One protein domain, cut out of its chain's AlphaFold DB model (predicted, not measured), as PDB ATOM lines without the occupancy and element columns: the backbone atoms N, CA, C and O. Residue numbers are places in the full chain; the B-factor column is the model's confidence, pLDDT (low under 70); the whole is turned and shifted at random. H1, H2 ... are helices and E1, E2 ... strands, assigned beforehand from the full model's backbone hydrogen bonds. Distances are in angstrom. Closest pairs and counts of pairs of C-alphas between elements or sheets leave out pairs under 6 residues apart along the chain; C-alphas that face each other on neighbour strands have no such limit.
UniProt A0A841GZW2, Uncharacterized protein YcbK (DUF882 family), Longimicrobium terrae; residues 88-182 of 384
ATOM      1  N   ALA A  88      74.915  48.782  90.269       63.78
ATOM      2  CA  ALA A  88      74.896  50.241  90.209       63.78
ATOM      3  C   ALA A  88      73.871  50.783  89.199       63.78
ATOM      4  O   ALA A  88      73.058  51.619  89.562       63.78
ATOM      5  N   PHE A  89      73.828  50.244  87.975       68.31
ATOM      6  CA  PHE A  89      72.881  50.690  86.947       68.31
ATOM      7  C   PHE A  89      71.417  50.457  87.351       68.31
ATOM      8  O   PHE A  89      70.565  51.305  87.107       68.31
ATOM      9  N   LEU A  90      71.116  49.322  87.992       66.25
ATOM     10  CA  LEU A  90      69.769  49.055  88.509       66.25
ATOM     11  C   LEU A  90      69.386  49.997  89.654       66.25
ATOM     12  O   LEU A  90      68.228  50.390  89.753       66.25
ATOM     13  N   VAL A  91      70.348  50.343  90.512       70.00
ATOM     14  CA  VAL A  91      70.140  51.310  91.594       70.00
ATOM     15  C   VAL A  91      69.881  52.697  91.012       70.00
ATOM     16  O   VAL A  91      68.902  53.317  91.403       70.00
ATOM     17  N   ASP A  92      70.676  53.147  90.043       73.50
ATOM     18  CA  ASP A  92      70.511  54.465  89.419       73.50
ATOM     19  C   ASP A  92      69.173  54.577  88.672       73.50
ATOM     20  O   ASP A  92      68.459  55.568  88.820       73.50
ATOM     21  N   ALA A  93      68.786  53.541  87.920       75.56
ATOM     22  CA  ALA A  93      67.492  53.497  87.240       75.56
ATOM     23  C   ALA A  93      66.316  53.498  88.230       75.56
ATOM     24  O   ALA A  93      65.294  54.133  87.976       75.56
ATOM     25  N   PHE A  94      66.463  52.809  89.367       75.81
ATOM     26  CA  PHE A  94      65.470  52.849  90.434       75.81
ATOM     27  C   PHE A  94      65.378  54.237  91.073       75.81
ATOM     28  O   PHE A  94      64.271  54.735  91.222       75.81
ATOM     29  N   VAL A  95      66.509  54.859  91.422       77.50
ATOM     30  CA  VAL A  95      66.553  56.213  92.006       77.50
ATOM     31  C   VAL A  95      65.835  57.197  91.085       77.50
ATOM     32  O   VAL A  95      64.917  57.876  91.525       77.50
ATOM     33  N   GLN A  96      66.156  57.187  89.788       79.62
ATOM     34  CA  GLN A  96      65.506  58.054  88.799       79.62
ATOM     35  C   GLN A  96      64.002  57.783  88.665       79.62
ATOM     36  O   GLN A  96      63.211  58.719  88.589       79.62
ATOM     37  N   SER A  97      63.594  56.509  88.640       79.50
ATOM     38  CA  SER A  97      62.171  56.149  88.589       79.50
ATOM     39  C   SER A  97      61.438  56.592  89.850       79.50
ATOM     40  O   SER A  97      60.329  57.100  89.759       79.50
ATOM     41  N   PHE A  98      62.051  56.408  91.019       80.50
ATOM     42  CA  PHE A  98      61.472  56.789  92.297       80.50
ATOM     43  C   PHE A  98      61.335  58.307  92.419       80.50
ATOM     44  O   PHE A  98      60.296  58.780  92.862       80.50
ATOM     45  N   GLU A  99      62.357  59.067  92.019       80.81
ATOM     46  CA  GLU A  99      62.304  60.531  91.998       80.81
ATOM     47  C   GLU A  99      61.201  61.020  91.061       80.81
ATOM     48  O   GLU A  99      60.355  61.796  91.492       80.81
ATOM     49  N   SER A 100      61.112  60.475  89.844       82.81
ATOM     50  CA  SER A 100      60.023  60.795  88.912       82.81
ATOM     51  C   SER A 100      58.640  60.456  89.484       82.81
ATOM     52  O   SER A 100      57.709  61.251  89.357       82.81
ATOM     53  N   ASP A 101      58.485  59.289  90.116       83.38
ATOM     54  CA  ASP A 101      57.220  58.889  90.740       83.38
ATOM     55  C   ASP A 101      56.877  59.799  91.930       83.38
ATOM     56  O   ASP A 101      55.707  60.112  92.160       83.38
ATOM     57  N   TYR A 102      57.884  60.230  92.693       83.12
ATOM     58  CA  TYR A 102      57.709  61.159  93.801       83.12
ATOM     59  C   TYR A 102      57.288  62.535  93.300       83.12
ATOM     60  O   TYR A 102      56.306  63.071  93.804       83.12
ATOM     61  N   GLU A 103      57.974  63.096  92.306       85.25
ATOM     62  CA  GLU A 103      57.620  64.380  91.689       85.25
ATOM     63  C   GLU A 103      56.154  64.386  91.227       85.25
ATOM     64  O   GLU A 103      55.427  65.344  91.493       85.25
ATOM     65  N   GLU A 104      55.685  63.289  90.620       84.00
ATOM     66  CA  GLU A 104      54.303  63.155  90.147       84.00
ATOM     67  C   GLU A 104      53.280  62.967  91.285       84.00
ATOM     68  O   GLU A 104      52.186  63.539  91.238       84.00
ATOM     69  N   GLN A 105      53.597  62.155  92.301       82.75
ATOM     70  CA  GLN A 105      52.617  61.713  93.308       82.75
ATOM     71  C   GLN A 105      52.646  62.540  94.602       82.75
ATOM     72  O   GLN A 105      51.610  62.700  95.250       82.75
ATOM     73  N   ALA A 106      53.814  63.061  94.982       83.88
ATOM     74  CA  ALA A 106      54.091  63.681  96.279       83.88
ATOM     75  C   ALA A 106      54.867  65.018  96.189       83.88
ATOM     76  O   ALA A 106      54.949  65.745  97.180       83.88
ATOM     77  N   GLY A 107      55.353  65.407  95.005       87.81
ATOM     78  CA  GLY A 107      56.087  66.652  94.740       87.81
ATOM     79  C   GLY A 107      55.255  67.940  94.818       87.81
ATOM     80  O   GLY A 107      55.742  69.015  94.473       87.81
ATOM     81  N   GLY A 108      54.003  67.871  95.274       92.44
ATOM     82  CA  GLY A 108      53.063  68.993  95.248       92.44
ATOM     83  C   GLY A 108      52.521  69.279  93.843       92.44
ATOM     84  O   GLY A 108      52.688  68.499  92.916       92.44
ATOM     85  N   GLN A 109      51.830  70.405  93.673       95.06
ATOM     86  CA  GLN A 109      51.334  70.844  92.362       95.06
ATOM     87  C   GLN A 109      52.455  71.355  91.442       95.06
ATOM     88  O   GLN A 109      52.265  71.398  90.225       95.06
ATOM     89  N   SER A 110      53.580  71.776  92.022       96.06
ATOM     90  CA  SER A 110      54.803  72.195  91.330       96.06
ATOM     91  C   SER A 110      55.669  71.029  90.856       96.06
ATOM     92  O   SER A 110      56.470  71.235  89.948       96.06
ATOM     93  N   GLY A 111      55.550  69.852  91.480       94.75
ATOM     94  CA  GLY A 111      56.507  68.748  91.342       94.75
ATOM     95  C   GLY A 111      57.838  68.979  92.074       94.75
ATOM     96  O   GLY A 111      58.677  68.094  92.096       94.75
ATOM     97  N   ALA A 112      58.032  70.142  92.703       95.88
ATOM     98  CA  ALA A 112      59.327  70.602  93.203       95.88
ATOM     99  C   ALA A 112      59.542  70.367  94.709       95.88
ATOM    100  O   ALA A 112      60.597  70.717  95.245       95.88
ATOM    101  N   LEU A 113      58.547  69.842  95.436       95.75
ATOM    102  CA  LEU A 113      58.708  69.543  96.862       95.75
ATOM    103  C   LEU A 113      59.669  68.371  97.064       95.75
ATOM    104  O   LEU A 113      59.596  67.377  96.355       95.75
ATOM    105  N   LYS A 114      60.524  68.461  98.087       94.69
ATOM    106  CA  LYS A 114      61.503  67.416  98.444       94.69
ATOM    107  C   LYS A 114      61.237  66.787  99.809       94.69
ATOM    108  O   LYS A 114      62.056  66.030 100.323       94.69
ATOM    109  N   VAL A 115      60.116  67.127 100.439       94.06
ATOM    110  CA  VAL A 115      59.805  66.667 101.793       94.06
ATOM    111  C   VAL A 115      58.361  66.228 101.947       94.06
ATOM    112  O   VAL A 115      57.455  66.893 101.445       94.06
ATOM    113  N   ASP A 116      58.164  65.174 102.733       92.25
ATOM    114  CA  ASP A 116      56.871  64.809 103.307       92.25
ATOM    115  C   ASP A 116      56.883  65.120 104.811       92.25
ATOM    116  O   ASP A 116      57.766  64.669 105.546       92.25
ATOM    117  N   ILE A 117      55.946  65.946 105.281       94.69
ATOM    118  CA  ILE A 117      55.908  66.435 106.666       94.69
ATOM    119  C   ILE A 117      54.731  65.789 107.390       94.69
ATOM    120  O   ILE A 117      53.577  66.161 107.177       94.69
ATOM    121  N   VAL A 118      55.044  64.909 108.337       94.25
ATOM    122  CA  VAL A 118      54.064  64.072 109.038       94.25
ATOM    123  C   VAL A 118      54.146  64.241 110.553       94.25
ATOM    124  O   VAL A 118      55.169  64.646 111.121       94.25
ATOM    125  N   LYS A 119      53.061  63.927 111.263       94.75
ATOM    126  CA  LYS A 119      53.092  63.834 112.730       94.75
ATOM    127  C   LYS A 119      53.735  62.514 113.167       94.75
ATOM    128  O   LYS A 119      53.668  61.524 112.443       94.75
ATOM    129  N   PRO A 120      54.288  62.447 114.389       92.81
ATOM    130  CA  PRO A 120      54.665  61.171 114.979       92.81
ATOM    131  C   PRO A 120      53.483  60.200 114.978       92.81
ATOM    132  O   PRO A 120      52.419  60.520 115.509       92.81
ATOM    133  N   GLY A 121      53.672  59.012 114.408       89.75
ATOM    134  CA  GLY A 121      52.605  58.014 114.330       89.75
ATOM    135  C   GLY A 121      51.635  58.191 113.152       89.75
ATOM    136  O   GLY A 121      50.634  57.478 113.099       89.75
ATOM    137  N   GLU A 122      51.919  59.091 112.210       89.62
ATOM    138  CA  GLU A 122      51.192  59.227 110.944       89.62
ATOM    139  C   GLU A 122      51.868  58.413 109.828       89.62
ATOM    140  O   GLU A 122      53.086  58.211 109.833       89.62
ATOM    141  N   GLN A 123      51.057  57.854 108.929       83.94
ATOM    142  CA  GLN A 123      51.551  57.071 107.800       83.94
ATOM    143  C   GLN A 123      52.238  58.001 106.798       83.94
ATOM    144  O   GLN A 123      51.769  59.112 106.578       83.94
ATOM    145  N   VAL A 124      53.351  57.543 106.228       83.56
ATOM    146  CA  VAL A 124      54.077  58.274 105.186       83.56
ATOM    147  C   VAL A 124      53.496  57.890 103.830       83.56
ATOM    148  O   VAL A 124      53.390  56.697 103.524       83.56
ATOM    149  N   ASP A 125      53.159  58.888 103.020       74.50
ATOM    150  CA  ASP A 125      52.600  58.693 101.684       74.50
ATOM    151  C   ASP A 125      53.735  58.693 100.647       74.50
ATOM    152  O   ASP A 125      53.931  59.637  99.886       74.50
ATOM    153  N   LEU A 126      54.532  57.618 100.642       73.56
ATOM    154  CA  LEU A 126      55.579  57.417  99.636       73.56
ATOM    155  C   LEU A 126      55.001  56.830  98.340       73.56
ATOM    156  O   LEU A 126      54.082  56.008  98.405       73.56
ATOM    157  N   PRO A 127      55.549  57.201  97.168       70.88
ATOM    158  CA  PRO A 127      55.049  56.732  95.884       70.88
ATOM    159  C   PRO A 127      55.121  55.207  95.753       70.88
ATOM    160  O   PRO A 127      56.033  54.544  96.259       70.88
ATOM    161  N   ALA A 128      54.156  54.649  95.016       58.06
ATOM    162  CA  ALA A 128      53.963  53.203  94.852       58.06
ATOM    163  C   ALA A 128      55.119  52.479  94.123       58.06
ATOM    164  O   ALA A 128      55.158  51.248  94.097       58.06
ATOM    165  N   GLY A 129      56.096  53.216  93.575       55.28
ATOM    166  CA  GLY A 129      57.307  52.679  92.942       55.28
ATOM    167  C   GLY A 129      58.189  51.818  93.862       55.28
ATOM    168  O   GLY A 129      59.097  51.141  93.391       55.28
ATOM    169  N   ALA A 130      57.905  51.763  95.169       53.06
ATOM    170  CA  ALA A 130      58.535  50.819  96.095       53.06
ATOM    171  C   ALA A 130      58.244  49.334  95.770       53.06
ATOM    172  O   ALA A 130      59.013  48.464  96.186       53.06
ATOM    173  N   ASP A 131      57.174  49.041  95.021       52.31
ATOM    174  CA  ASP A 131      56.725  47.670  94.730       52.31
ATOM    175  C   ASP A 131      57.394  47.037  93.492       52.31
ATOM    176  O   ASP A 131      57.252  45.836  93.256       52.31
ATOM    177  N   SER A 132      58.148  47.810  92.700       58.41
ATOM    178  CA  SER A 132      58.882  47.329  91.513       58.41
ATOM    179  C   SER A 132      60.333  46.925  91.811       58.41
ATOM    180  O   SER A 132      61.085  46.551  90.906       58.41
ATOM    181  N   LEU A 133      60.732  46.965  93.085       65.88
ATOM    182  CA  LEU A 133      62.071  46.602  93.527       65.88
ATOM    183  C   LEU A 133      62.348  45.091  93.383       65.88
ATOM    184  O   LEU A 133      61.460  44.262  93.604       65.88
ATOM    185  N   PRO A 134      63.597  44.695  93.057       65.75
ATOM    186  CA  PRO A 134      64.038  43.307  93.174       65.75
ATOM    187  C   PRO A 134      63.719  42.731  94.560       65.75
ATOM    188  O   PRO A 134      63.758  43.447  95.556       65.75
ATOM    189  N   ALA A 135      63.476  41.420  94.654       66.19
ATOM    190  CA  ALA A 135      63.065  40.772  95.907       66.19
ATOM    191  C   ALA A 135      64.045  40.962  97.091       66.19
ATOM    192  O   ALA A 135      63.665  40.748  98.242       66.19
ATOM    193  N   ASP A 136      65.305  41.327  96.829       71.88
ATOM    194  CA  ASP A 136      66.340  41.605  97.831       71.88
ATOM    195  C   ASP A 136      66.603  43.102  98.082       71.88
ATOM    196  O   ASP A 136      67.509  43.440  98.853       71.88
ATOM    197  N   ALA A 137      65.802  43.981  97.477       75.50
ATOM    198  CA  ALA A 137      65.867  45.425  97.615       75.50
ATOM    199  C   ALA A 137      64.609  45.973  98.307       75.50
ATOM    200  O   ALA A 137      63.490  45.535  98.054       75.50
ATOM    201  N   ARG A 138      64.790  46.943  99.206       80.19
ATOM    202  CA  ARG A 138      63.683  47.640  99.874       80.19
ATOM    203  C   ARG A 138      64.055  49.074 100.214       80.19
ATOM    204  O   ARG A 138      65.204  49.346 100.567       80.19
ATOM    205  N   ILE A 139      63.068  49.961 100.193       83.00
ATOM    206  CA  ILE A 139      63.215  51.316 100.728       83.00
ATOM    207  C   ILE A 139      63.047  51.259 102.247       83.00
ATOM    208  O   ILE A 139      62.098  50.667 102.773       83.00
ATOM    209  N   VAL A 140      63.978  51.878 102.962       88.31
ATOM    210  CA  VAL A 140      63.883  52.086 104.407       88.31
ATOM    211  C   VAL A 140      64.108  53.556 104.723       88.31
ATOM    212  O   VAL A 140      64.858  54.249 104.041       88.31
ATOM    213  N   LEU A 141      63.455  54.023 105.777       90.31
ATOM    214  CA  LEU A 141      63.695  55.333 106.356       90.31
ATOM    215  C   LEU A 141      64.831  55.208 107.360       90.31
ATOM    216  O   LEU A 141      64.775  54.353 108.249       90.31
ATOM    217  N   GLN A 142      65.851  56.049 107.220       92.00
ATOM    218  CA  GLN A 142      67.000  56.095 108.114       92.00
ATOM    219  C   GLN A 142      67.120  57.474 108.768       92.00
ATOM    220  O   GLN A 142      67.232  58.479 108.067       92.00
ATOM    221  N   ASN A 143      67.141  57.523 110.101       91.38
ATOM    222  CA  ASN A 143      67.423  58.759 110.834       91.38
ATOM    223  C   ASN A 143      68.940  59.015 110.965       91.38
ATOM    224  O   ASN A 143      69.771  58.174 110.604       91.38
ATOM    225  N   GLU A 144      69.310  60.171 111.518       85.69
ATOM    226  CA  GLU A 144      70.712  60.558 111.748       85.69
ATOM    227  C   GLU A 144      71.466  59.594 112.685       85.69
ATOM    228  O   GLU A 144      72.664  59.374 112.519       85.69
ATOM    229  N   GLU A 145      70.767  58.951 113.627       86.12
ATOM    230  CA  GLU A 145      71.336  57.960 114.554       86.12
ATOM    231  C   GLU A 145      71.576  56.585 113.897       86.12
ATOM    232  O   GLU A 145      72.122  55.671 114.517       86.12
ATOM    233  N   GLY A 146      71.177  56.417 112.632       86.75
ATOM    234  CA  GLY A 146      71.314  55.169 111.884       86.75
ATOM    235  C   GLY A 146      70.215  54.142 112.161       86.75
ATOM    236  O   GLY A 146      70.289  53.022 111.647       86.75
ATOM    237  N   GLN A 147      69.183  54.501 112.930       89.25
ATOM    238  CA  GLN A 147      67.988  53.681 113.083       89.25
ATOM    239  C   GLN A 147      67.260  53.589 111.746       89.25
ATOM    240  O   GLN A 147      67.041  54.596 111.074       89.25
ATOM    241  N   ARG A 148      66.861  52.366 111.383       90.12
ATOM    242  CA  ARG A 148      66.142  52.078 110.142       90.12
ATOM    243  C   ARG A 148      64.772  51.500 110.431       90.12
ATOM    244  O   ARG A 148      64.652  50.564 111.222       90.12
ATOM    245  N   ILE A 149      63.764  52.015 109.744       88.56
ATOM    246  CA  ILE A 149      62.408  51.465 109.735       88.56
ATOM    247  C   ILE A 149      61.958  51.248 108.285       88.56
ATOM    248  O   ILE A 149      62.464  51.922 107.389       88.56
ATOM    249  N   PRO A 150      61.043  50.304 108.009       83.62
ATOM    250  CA  PRO A 150      60.463  50.170 106.675       83.62
ATOM    251  C   PRO A 150      59.853  51.494 106.193       83.62
ATOM    252  O   PRO A 150      59.287  52.224 107.002       83.62
ATOM    253  N   ALA A 151      59.937  51.775 104.892       76.25
ATOM    254  CA  ALA A 151      59.321  52.952 104.270       76.25
ATOM    255  C   ALA A 151      57.789  52.995 104.426       76.25
ATOM    256  O   ALA A 151      57.221  54.058 104.629       76.25
ATOM    257  N   SER A 152      57.137  51.828 104.441       72.06
ATOM    258  CA  SER A 152      55.717  51.668 104.796       72.06
ATOM    259  C   SER A 152      55.426  51.824 106.293       72.06
ATOM    260  O   SER A 152      54.284  51.694 106.734       72.06
ATOM    261  N   GLY A 153      56.468  52.023 107.100       72.25
ATOM    262  CA  GLY A 153      56.363  52.230 108.528       72.25
ATOM    263  C   GLY A 153      55.836  53.617 108.875       72.25
ATOM    264  O   GLY A 153      55.691  54.508 108.047       72.25
ATOM    265  N   THR A 154      55.568  53.790 110.159       82.88
ATOM    266  CA  THR A 154      55.005  55.010 110.723       82.88
ATOM    267  C   THR A 154      56.040  55.586 111.690       82.88
ATOM    268  O   THR A 154      56.168  55.066 112.805       82.88
ATOM    269  N   PRO A 155      56.842  56.590 111.290       86.12
ATOM    270  CA  PRO A 155      57.876  57.141 112.152       86.12
ATOM    271  C   PRO A 155      57.260  57.711 113.434       86.12
ATOM    272  O   PRO A 155      56.394  58.585 113.406       86.12
ATOM    273  N   THR A 156      57.680  57.195 114.587       89.31
ATOM    274  CA  THR A 156      57.180  57.643 115.899       89.31
ATOM    275  C   THR A 156      58.120  58.622 116.589       89.31
ATOM    276  O   THR A 156      57.704  59.312 117.516       89.31
ATOM    277  N   GLN A 157      59.377  58.694 116.151       92.12
ATOM    278  CA  GLN A 157      60.339  59.670 116.645       92.12
ATOM    279  C   GLN A 157      60.369  60.881 115.718       92.12
ATOM    280  O   GLN A 157      60.452  60.741 114.497       92.12
ATOM    281  N   SER A 158      60.320  62.066 116.318       94.69
ATOM    282  CA  SER A 158      60.504  63.334 115.619       94.69
ATOM    283  C   SER A 158      61.922  63.452 115.058       94.69
ATOM    284  O   SER A 158      62.878  63.029 115.706       94.69
ATOM    285  N   GLY A 159      62.060  64.065 113.887       94.75
ATOM    286  CA  GLY A 159      63.344  64.221 113.208       94.75
ATOM    287  C   GLY A 159      63.227  64.097 111.695       94.75
ATOM    288  O   GLY A 159      62.129  63.976 111.150       94.75
ATOM    289  N   ILE A 160      64.376  64.149 111.028       95.06
ATOM    290  CA  ILE A 160      64.493  63.955 109.583       95.06
ATOM    291  C   ILE A 160      64.872  62.502 109.319       95.06
ATOM    292  O   ILE A 160      65.782  61.951 109.943       95.06
ATOM    293  N   TRP A 161      64.174  61.901 108.367       93.75
ATOM    294  CA  TRP A 161      64.385  60.545 107.903       93.75
ATOM    295  C   TRP A 161      64.742  60.577 106.422       93.75
ATOM    296  O   TRP A 161      63.975  61.061 105.591       93.75
ATOM    297  N   ASN A 162      65.907  60.032 106.096       91.88
ATOM    298  CA  ASN A 162      66.373  59.897 104.725       91.88
ATOM    299  C   ASN A 162      65.825  58.607 104.128       91.88
ATOM    300  O   ASN A 162      65.869  57.556 104.779       91.88
ATOM    301  N   LEU A 163      65.362  58.668 102.884       87.69
ATOM    302  CA  LEU A 163      65.038  57.464 102.140       87.69
ATOM    303  C   LEU A 163      66.333  56.815 101.665       87.69
ATOM    304  O   LEU A 163      67.140  57.420 100.955       87.69
ATOM    305  N   VAL A 164      66.543  55.565 102.063       87.75
ATOM    306  CA  VAL A 164      67.701  54.789 101.631       87.75
ATOM    307  C   VAL A 164      67.255  53.459 101.044       87.75
ATOM    308  O   VAL A 164      66.397  52.757 101.585       87.75
ATOM    309  N   LEU A 165      67.867  53.103  99.922       83.94
ATOM    310  CA  LEU A 165      67.710  51.816  99.282       83.94
ATOM    311  C   LEU A 165      68.632  50.826  99.988       83.94
ATOM    312  O   LEU A 165      69.859  50.971  99.984       83.94
ATOM    313  N   GLN A 166      68.034  49.811 100.598       82.62
ATOM    314  CA  GLN A 166      68.753  48.692 101.181       82.62
ATOM    315  C   GLN A 166      68.705  47.505 100.219       82.62
ATOM    316  O   GLN A 166      67.632  46.952  99.988       82.62
ATOM    317  N   VAL A 167      69.869  47.076  99.725       79.38
ATOM    318  CA  VAL A 167      70.039  45.849  98.932       79.38
ATOM    319  C   VAL A 167      70.947  44.908  99.711       79.38
ATOM    320  O   VAL A 167      72.160  45.121  99.793       79.38
ATOM    321  N   ARG A 168      70.370  43.869 100.323       77.31
ATOM    322  CA  ARG A 168      71.077  42.991 101.281       77.31
ATOM    323  C   ARG A 168      71.746  43.815 102.405       77.31
ATOM    324  O   ARG A 168      71.050  44.469 103.186       77.31
ATOM    325  N   ASP A 169      73.078  43.804 102.467       72.38
ATOM    326  CA  ASP A 169      73.887  44.543 103.446       72.38
ATOM    327  C   ASP A 169      74.338  45.925 102.943       72.38
ATOM    328  O   ASP A 169      74.866  46.728 103.714       72.38
ATOM    329  N   ALA A 170      74.138  46.222 101.656       73.56
ATOM    330  CA  ALA A 170      74.484  47.509 101.074       73.56
ATOM    331  C   ALA A 170      73.349  48.516 101.279       73.56
ATOM    332  O   ALA A 170      72.171  48.195 101.121       73.56
ATOM    333  N   VAL A 171      73.725  49.753 101.606       78.19
ATOM    334  CA  VAL A 171      72.800  50.882 101.723       78.19
ATOM    335  C   VAL A 171      73.294  52.026 100.852       78.19
ATOM    336  O   VAL A 171      74.490  52.349 100.834       78.19
ATOM    337  N   ARG A 172      72.361  52.620 100.115       79.06
ATOM    338  CA  ARG A 172      72.572  53.799  99.278       79.06
ATOM    339  C   ARG A 172      71.437  54.795  99.513       79.06
ATOM    340  O   ARG A 172      70.317  54.346  99.741       79.06
ATOM    341  N   PRO A 173      71.694  56.111  99.482       81.31
ATOM    342  CA  PRO A 173      70.622  57.098  99.367       81.31
ATOM    343  C   PRO A 173      69.711  56.736  98.188       81.31
ATOM    344  O   PRO A 173      70.220  56.342  97.139       81.31
ATOM    345  N   ALA A 174      68.396  56.778  98.395       73.31
ATOM    346  CA  ALA A 174      67.418  56.435  97.362       73.31
ATOM    347  C   ALA A 174      66.941  57.655  96.565       73.31
ATOM    348  O   ALA A 174      66.437  57.480  95.465       73.31
ATOM    349  N   SER A 175      67.054  58.851  97.142       79.12
ATOM    350  CA  SER A 175      66.566  60.110  96.575       79.12
ATOM    351  C   SER A 175      67.015  61.284  97.442       79.12
ATOM    352  O   SER A 175      67.317  61.085  98.624       79.12
ATOM    353  N   ASP A 176      66.897  62.500  96.913       83.44
ATOM    354  CA  ASP A 176      66.980  63.751  97.689       83.44
ATOM    355  C   ASP A 176      65.693  64.076  98.484       83.44
ATOM    356  O   ASP A 176      65.561  65.146  99.077       83.44
ATOM    357  N   VAL A 177      64.724  63.157  98.497       87.94
ATOM    358  CA  VAL A 177      63.490  63.270  99.280       87.94
ATOM    359  C   VAL A 177      63.737  62.923 100.749       87.94
ATOM    360  O   VAL A 177      64.441  61.961 101.075       87.94
ATOM    361  N   HIS A 178      63.081  63.657 101.649       91.69
ATOM    362  CA  HIS A 178      63.129  63.413 103.087       91.69
ATOM    363  C   HIS A 178      61.738  63.318 103.714       91.69
ATOM    364  O   HIS A 178      60.827  64.067 103.377       91.69
ATOM    365  N   VAL A 179      61.590  62.459 104.719       93.44
ATOM    366  CA  VAL A 179      60.405  62.460 105.586       93.44
ATOM    367  C   VAL A 179      60.742  63.216 106.861       93.44
ATOM    368  O   VAL A 179      61.706  62.895 107.556       93.44
ATOM    369  N   ILE A 180      59.944  64.220 107.198       95.81
ATOM    370  CA  ILE A 180      60.122  65.042 108.389       95.81
ATOM    371  C   ILE A 180      59.004  64.724 109.369       95.81
ATOM    372  O   ILE A 180      57.840  65.062 109.161       95.81
ATOM    373  N   THR A 181      59.368  64.114 110.489       96.31
ATOM    374  CA  THR A 181      58.440  63.855 111.584       96.31
ATOM    375  C   THR A 181      58.471  65.015 112.571       96.31
ATOM    376  O   THR A 181      59.509  65.324 113.164       96.31
ATOM    377  N   LEU A 182      57.326  65.669 112.766       97.94
ATOM    378  CA  LEU A 182      57.213  66.865 113.597       97.94
ATOM    379  C   LEU A 182      57.510  66.591 115.077       97.94
ATOM    380  O   LEU A 182      57.148  65.553 115.629       97.94
TER     381      LEU A 182
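What this domain is: This is residues 88 to 182 of the 384 residues of the protein "Uncharacterized protein YcbK (DUF882 family)" of Longimicrobium terrae (UniProt A0A841GZW2). A strongly twisted, curled sheet of five strands has one long helix, H1, running along E5 over one of its faces. The short helix H2 sits beside H1 and only grazes the sheet, while E5, the longest strand, bends sharply near its midpoint. The printed part has 95 residues, with two named helices and five named strands in the order H1, E1, H2, E2, E3, E4, E5. The mixed sheet runs E1, E5, E4, E2, E3, and the class is mixed, helices and strands. The whole is compact, with a radius of gyration of the C-alphas of 12.5 A and spans of 35 by 32 by 19 A.

How they stand to each other: H1, residues 88 to 105, is on the sheet at a height of 9.0 A. It lies over E5, residues 170 to 181, and runs along it at 9 degrees on the local plane; the closest C-alphas, of Val 95 and Ala 174, are 5.4 A apart. E1, residues 115 to 118, is an edge strand and the parallel neighbour of E5, with N 118 and O 180 at 2.9 A, within hydrogen-bond range. H2, residues 128 to 132, touches H1 through H1 residues 97 to 101 alone; the closest C-alphas, of Phe 98 and Gly 129, are 5.9 A apart. H2 only grazes the sheet, with its residues 129 to 132. E2, residues 137 to 143, forms a hairpin with the edge strand E3, residues 148 to 150, and N 141 and O 149 are 2.8 A apart. E4, residues 159 to 167, is the antiparallel neighbour of E2, with N 140 and O 164 at 2.9 A. E4 and E5 form a hairpin, with N 161 and O 179 at 2.8 A. E1, H2 and E2 make a split strand-helix-strand unit, two strands of one sheet that are not neighbours, joined through a helix, with E5 and E4 between them in the sheet; its crossover is right-handed. E1 is apart from E2 and E3. In H1 every O i to N i+4 pair is within hydrogen-bond range; in H2 0 of 1 is, beside 1 of 2 O i to N i+3 pairs.

Where its parts are: H1 begins at C-alpha 88, (74.896, 50.241, 90.209), and is 25.3 A long. E1 measures 9.6 A, H2 8.4 A, E2 18.8 A and E3 6.9 A. E4 is 24.2 A long from C-alpha 159, (63.344, 64.221, 113.208). E5 is 25.2 A long, bends by 88 degrees at residue 176 and ends at C-alpha 181, (58.440, 63.855, 111.584).

The domain as a whole: The C-alphas farthest apart, of Gln 109 and Asp 169, are 36.4 A from each other. The printed part has no cut and no long link. The mean pLDDT of the printed part is 82.5; residues 88 to 90 and 128 to 135 are under 70.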